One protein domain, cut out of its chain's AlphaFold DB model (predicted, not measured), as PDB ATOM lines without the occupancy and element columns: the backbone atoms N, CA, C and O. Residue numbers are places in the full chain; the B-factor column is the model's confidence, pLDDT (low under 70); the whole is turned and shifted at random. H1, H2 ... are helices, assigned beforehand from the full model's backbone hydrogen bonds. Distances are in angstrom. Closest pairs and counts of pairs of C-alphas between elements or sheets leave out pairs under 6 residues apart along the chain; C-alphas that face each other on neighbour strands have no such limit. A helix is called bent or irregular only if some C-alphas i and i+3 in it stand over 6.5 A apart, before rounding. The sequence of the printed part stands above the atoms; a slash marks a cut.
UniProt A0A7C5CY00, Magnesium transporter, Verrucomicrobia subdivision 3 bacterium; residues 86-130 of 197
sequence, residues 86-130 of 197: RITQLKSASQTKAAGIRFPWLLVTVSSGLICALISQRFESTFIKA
ATOM      1  N   ARG A  86      35.016 -26.912  35.610       64.56
ATOM      2  CA  ARG A  86      34.815 -27.254  37.029       64.56
ATOM      3  C   ARG A  86      33.327 -27.259  37.371       64.56
ATOM      4  O   ARG A  86      32.740 -26.202  37.615       64.56
ATOM      5  N   ILE A  87      32.716 -28.444  37.422       61.25
ATOM      6  CA  ILE A  87      31.281 -28.623  37.730       61.25
ATOM      7  C   ILE A  87      30.918 -28.054  39.111       61.25
ATOM      8  O   ILE A  87      29.834 -27.491  39.291       61.25
ATOM      9  N   THR A  88      31.850 -28.093  40.065       58.84
ATOM     10  CA  THR A  88      31.705 -27.538  41.422       58.84
ATOM     11  C   THR A  88      31.362 -26.045  41.427       58.84
ATOM     12  O   THR A  88      30.644 -25.582  42.312       58.84
ATOM     13  N   GLN A  89      31.810 -25.286  40.417       56.03
ATOM     14  CA  GLN A  89      31.465 -23.866  40.270       56.03
ATOM     15  C   GLN A  89      30.108 -23.639  39.601       56.03
ATOM     16  O   GLN A  89      29.539 -22.561  39.734       56.03
ATOM     17  N   LEU A  90      29.569 -24.637  38.898       56.75
ATOM     18  CA  LEU A  90      28.312 -24.528  38.162       56.75
ATOM     19  C   LEU A  90      27.092 -24.697  39.080       56.75
ATOM     20  O   LEU A  90      26.077 -24.038  38.877       56.75
ATOM     21  N   LYS A  91      27.204 -25.537  40.118       57.03
ATOM     22  CA  LYS A  91      26.109 -25.837  41.062       57.03
ATOM     23  C   LYS A  91      25.784 -24.673  42.017       57.03
ATOM     24  O   LYS A  91      24.692 -24.624  42.567       57.03
ATOM     25  N   SER A  92      26.720 -23.738  42.190       58.16
ATOM     26  CA  SER A  92      26.612 -22.542  43.044       58.16
ATOM     27  C   SER A  92      26.635 -21.222  42.250       58.16
ATOM     28  O   SER A  92      26.641 -20.134  42.829       58.16
ATOM     29  N   ALA A  93      26.651 -21.294  40.915       58.84
ATOM     30  CA  ALA A  93      26.747 -20.134  40.038       58.84
ATOM     31  C   ALA A  93      25.380 -19.498  39.739       58.84
ATOM     32  O   ALA A  93      24.415 -20.170  39.388       58.84
ATOM     33  N   SER A  94      25.339 -18.162  39.768       69.69
ATOM     34  CA  SER A  94      24.273 -17.369  39.140       69.69
ATOM     35  C   SER A  94      24.166 -17.694  37.638       69.69
ATOM     36  O   SER A  94      25.176 -18.012  37.002       69.69
ATOM     37  N   GLN A  95      22.967 -17.575  37.049       68.75
ATOM     38  CA  GLN A  95      22.694 -17.866  35.627       68.75
ATOM     39  C   GLN A  95      23.688 -17.205  34.656       68.75
ATOM     40  O   GLN A  95      24.029 -17.791  33.630       68.75
ATOM     41  N   THR A  96      24.224 -16.033  35.001       70.62
ATOM     42  CA  THR A  96      25.230 -15.318  34.200       70.62
ATOM     43  C   THR A  96      26.605 -15.996  34.203       70.62
ATOM     44  O   THR A  96      27.258 -16.070  33.164       70.62
ATOM     45  N   LYS A  97      27.038 -16.567  35.334       73.44
ATOM     46  CA  LYS A  97      28.293 -17.336  35.429       73.44
ATOM     47  C   LYS A  97      28.186 -18.672  34.695       73.44
ATOM     48  O   LYS A  97      29.118 -19.060  33.998       73.44
ATOM     49  N   ALA A  98      27.035 -19.339  34.789       72.44
ATOM     50  CA  ALA A  98      26.782 -20.573  34.047       72.44
ATOM     51  C   ALA A  98      26.815 -20.347  32.523       72.44
ATOM     52  O   ALA A  98      27.380 -21.164  31.796       72.44
ATOM     53  N   ALA A  99      26.274 -19.220  32.043       74.88
ATOM     54  CA  ALA A  99      26.368 -18.829  30.637       74.88
ATOM     55  C   ALA A  99      27.825 -18.592  30.199       74.88
ATOM     56  O   ALA A  99      28.236 -19.100  29.158       74.88
ATOM     57  N   GLY A 100      28.628 -17.905  31.022       78.00
ATOM     58  CA  GLY A 100      30.054 -17.677  30.753       78.00
ATOM     59  C   GLY A 100      30.887 -18.962  30.664       78.00
ATOM     60  O   GLY A 100      31.783 -19.045  29.833       78.00
ATOM     61  N   ILE A 101      30.557 -19.990  31.452       77.56
ATOM     62  CA  ILE A 101      31.247 -21.296  31.413       77.56
ATOM     63  C   ILE A 101      30.882 -22.095  30.148       77.56
ATOM     64  O   ILE A 101      31.714 -22.825  29.611       77.56
ATOM     65  N   ARG A 102      29.653 -21.950  29.637       80.38
ATOM     66  CA  ARG A 102      29.183 -22.641  28.419       80.38
ATOM     67  C   ARG A 102      29.579 -21.934  27.123       80.38
ATOM     68  O   ARG A 102      29.615 -22.569  26.073       80.38
ATOM     69  N   PHE A 103      29.866 -20.635  27.185       83.06
ATOM     70  CA  PHE A 103      30.163 -19.817  26.010       83.06
ATOM     71  C   PHE A 103      31.355 -20.330  25.174       83.06
ATOM     72  O   PHE A 103      31.194 -20.433  23.958       83.06
ATOM     73  N   PRO A 104      32.502 -20.741  25.758       84.75
ATOM     74  CA  PRO A 104      33.612 -21.307  24.985       84.75
ATOM     75  C   PRO A 104      33.226 -22.589  24.242       84.75
ATOM     76  O   PRO A 104      33.572 -22.751  23.075       84.75
ATOM     77  N   TRP A 105      32.454 -23.469  24.886       83.19
ATOM     78  CA  TRP A 105      31.957 -24.698  24.266       83.19
ATOM     79  C   TRP A 105      31.045 -24.412  23.080       83.19
ATOM     80  O   TRP A 105      31.221 -24.995  22.013       83.19
ATOM     81  N   LEU A 106      30.124 -23.461  23.239       85.69
ATOM     82  CA  LEU A 106      29.244 -23.038  22.155       85.69
ATOM     83  C   LEU A 106      30.040 -22.440  20.986       85.69
ATOM     84  O   LEU A 106      29.745 -22.736  19.832       85.69
ATOM     85  N   LEU A 107      31.070 -21.639  21.273       89.19
ATOM     86  CA  LEU A 107      31.934 -21.034  20.257       89.19
ATOM     87  C   LEU A 107      32.675 -22.109  19.451       89.19
ATOM     88  O   LEU A 107      32.714 -22.032  18.222       89.19
ATOM     89  N   VAL A 108      33.197 -23.144  20.116       89.50
ATOM     90  CA  VAL A 108      33.822 -24.298  19.447       89.50
ATOM     91  C   VAL A 108      32.815 -25.021  18.548       89.50
ATOM     92  O   VAL A 108      33.124 -25.279  17.384       89.50
ATOM     93  N   THR A 109      31.596 -25.289  19.028       89.19
ATOM     94  CA  THR A 109      30.540 -25.928  18.220       89.19
ATOM     95  C   THR A 109      30.156 -25.085  17.004       89.19
ATOM     96  O   THR A 109      30.080 -25.608  15.893       89.19
ATOM     97  N   VAL A 110      29.966 -23.775  17.180       91.69
ATOM     98  CA  VAL A 110      29.639 -22.848  16.085       91.69
ATOM     99  C   VAL A 110      30.776 -22.785  15.067       91.69
ATOM    100  O   VAL A 110      30.525 -22.827  13.865       91.69
ATOM    101  N   SER A 111      32.024 -22.742  15.530       93.50
ATOM    102  CA  SER A 111      33.197 -22.715  14.648       93.50
ATOM    103  C   SER A 111      33.318 -24.002  13.836       93.50
ATOM    104  O   SER A 111      33.559 -23.944  12.634       93.50
ATOM    105  N   SER A 112      33.084 -25.158  14.463       92.81
ATOM    106  CA  SER A 112      33.021 -26.452  13.775       92.81
ATOM    107  C   SER A 112      31.923 -26.468  12.702       92.81
ATOM    108  O   SER A 112      32.179 -26.829  11.553       92.81
ATOM    109  N   GLY A 113      30.723 -25.977  13.031       90.94
ATOM    110  CA  GLY A 113      29.623 -25.832  12.073       90.94
ATOM    111  C   GLY A 113      29.972 -24.917  10.894       90.94
ATOM    112  O   GLY A 113      29.676 -25.250   9.746       90.94
ATOM    113  N   LEU A 114      30.667 -23.805  11.151       93.88
ATOM    114  CA  LEU A 114      31.131 -22.889  10.108       93.88
ATOM    115  C   LEU A 114      32.166 -23.552   9.188       93.88
ATOM    116  O   LEU A 114      32.086 -23.400   7.971       93.88
ATOM    117  N   ILE A 115      33.097 -24.333   9.741       93.94
ATOM    118  CA  ILE A 115      34.063 -25.116   8.954       93.94
ATOM    119  C   ILE A 115      33.328 -26.127   8.062       93.94
ATOM    120  O   ILE A 115      33.618 -26.206   6.868       93.94
ATOM    121  N   CYS A 116      32.335 -26.846   8.594       89.62
ATOM    122  CA  CYS A 116      31.492 -27.750   7.805       89.62
ATOM    123  C   CYS A 116      30.757 -27.024   6.667       89.62
ATOM    124  O   CYS A 116      30.703 -27.537   5.545       89.62
ATOM    125  N   ALA A 117      30.236 -25.820   6.918       88.62
ATOM    126  CA  ALA A 117      29.583 -25.005   5.896       88.62
ATOM    127  C   ALA A 117      30.561 -24.591   4.780       88.62
ATOM    128  O   ALA A 117      30.239 -24.727   3.600       88.62
ATOM    129  N   LEU A 118      31.781 -24.169   5.135       90.81
ATOM    130  CA  LEU A 118      32.831 -23.818   4.169       90.81
ATOM    131  C   LEU A 118      33.273 -25.019   3.323       90.81
ATOM    132  O   LEU A 118      33.478 -24.889   2.116       90.81
ATOM    133  N   ILE A 119      33.397 -26.201   3.936       88.62
ATOM    134  CA  ILE A 119      33.692 -27.442   3.206       88.62
ATOM    135  C   ILE A 119      32.558 -27.736   2.223       88.62
ATOM    136  O   ILE A 119      32.820 -27.979   1.047       88.62
ATOM    137  N   SER A 120      31.306 -27.646   2.675       85.50
ATOM    138  CA  SER A 120      30.121 -27.910   1.851       85.50
ATOM    139  C   SER A 120      30.041 -26.978   0.641       85.50
ATOM    140  O   SER A 120      29.780 -27.442  -0.469       85.50
ATOM    141  N   GLN A 121      30.367 -25.694   0.822       85.31
ATOM    142  CA  GLN A 121      30.426 -24.712  -0.264       85.31
ATOM    143  C   GLN A 121      31.407 -25.128  -1.373       85.31
ATOM    144  O   GLN A 121      31.130 -24.954  -2.556       85.31
ATOM    145  N   ARG A 122      32.542 -25.748  -1.028       85.94
ATOM    146  CA  ARG A 122      33.531 -26.199  -2.021       85.94
ATOM    147  C   ARG A 122      33.036 -27.370  -2.884       85.94
ATOM    148  O   ARG A 122      33.554 -27.569  -3.981       85.94
ATOM    149  N   PHE A 123      32.041 -28.124  -2.415       82.31
ATOM    150  CA  PHE A 123      31.444 -29.264  -3.121       82.31
ATOM    151  C   PHE A 123      30.124 -28.928  -3.834       82.31
ATOM    152  O   PHE A 123      29.484 -29.827  -4.379       82.31
ATOM    153  N   GLU A 124      29.733 -27.652  -3.901       76.31
ATOM    154  CA  GLU A 124      28.493 -27.181  -4.539       76.31
ATOM    155  C   GLU A 124      28.316 -27.721  -5.972       76.31
ATOM    156  O   GLU A 124      27.258 -28.243  -6.326       76.31
ATOM    157  N   SER A 125      29.389 -27.726  -6.774       72.06
ATOM    158  CA  SER A 125      29.358 -28.260  -8.146       72.06
ATOM    159  C   SER A 125      29.046 -29.764  -8.223       72.06
ATOM    160  O   SER A 125      28.603 -30.230  -9.277       72.06
ATOM    161  N   THR A 126      29.291 -30.531  -7.159       74.19
ATOM    162  CA  THR A 126      28.988 -31.968  -7.082       74.19
ATOM    163  C   THR A 126      27.514 -32.198  -6.750       74.19
ATOM    164  O   THR A 126      26.899 -33.098  -7.318       74.19
ATOM    165  N   PHE A 127      26.914 -31.345  -5.911       69.56
ATOM    166  CA  PHE A 127      25.490 -31.427  -5.558       69.56
ATOM    167  C   PHE A 127      24.562 -31.162  -6.738       69.56
ATOM    168  O   PHE A 127      23.561 -31.856  -6.887       69.56
ATOM    169  N   ILE A 128      24.922 -30.222  -7.617       67.62
ATOM    170  CA  ILE A 128      24.127 -29.888  -8.812       67.62
ATOM    171  C   ILE A 128      23.971 -31.102  -9.746       67.62
ATOM    172  O   ILE A 128      22.964 -31.233 -10.436       67.62
ATOM    173  N   LYS A 129      24.951 -32.016  -9.761       67.88
ATOM    174  CA  LYS A 129      24.940 -33.216 -10.616       67.88
ATOM    175  C   LYS A 129      24.197 -34.400  -9.996       67.88
ATOM    176  O   LYS A 129      23.828 -35.319 -10.718       67.88
ATOM    177  N   ALA A 130      24.002 -34.400  -8.679       68.44
ATOM    178  CA  ALA A 130      23.425 -35.516  -7.942       68.44
ATOM    179  C   ALA A 130      22.603 -35.008  -6.750       68.44
ATOM    180  O   ALA A 130      23.013 -35.140  -5.597       68.44
TER     181      ALA A 130
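AT A GLANCE: This is residues 86 to 130 of the 197 residues of the protein "Magnesium transporter" of Verrucomicrobia subdivision 3 bacterium (UniProt A0A7C5CY00). One long helix, H2, with a kink near residue 102, makes the length of this rod, and a short helical turn sits at each end: H1 folds back near the first turns of H2, and H3 follows its last residue. Residues 103 to 130 stand free. The printed part has 45 residues with three named helices, H1, H2, H3 in chain order, and no named strand: all helix. It is extended, with a radius of gyration of the C-alphas of 17.9 A and spans of 55 by 15 by 13 A.

IN THESE COORDINATES: H2, residues 95 to 122, runs 40.1 A from C-alpha 95 at (22.694, -17.866, 35.627) to C-alpha 122 at (33.531, -26.199, -2.021). H1 is residues 87 to 90, 5.1 A long, and H3 residues 124 to 127, 5.3 A.

HOW THE PARTS SIT: H2 has a kink of 41 degrees near residue 102 and is only just irregular, with C-alphas 101 and 104 6.8 A apart. H1 and H2 are close but not clearly touching; their closest C-alphas, of Leu 90 and Ala 98, are 5.9 A apart. H2 and H3 meet only through their link. H1 and H3 are apart. In H2, 22 of 24 O i to N i+4 pairs are within hydrogen-bond range; H1 and H3 are too short for such a pair.

THE WHOLE: The C-alphas farthest apart, of Ser 92 and Lys 129, are 54.7 A apart. The printed part has no cut, and both links are tight. Mean pLDDT of the printed part is 77.6; residues 86 to 95 and 127 to 130 are under 70.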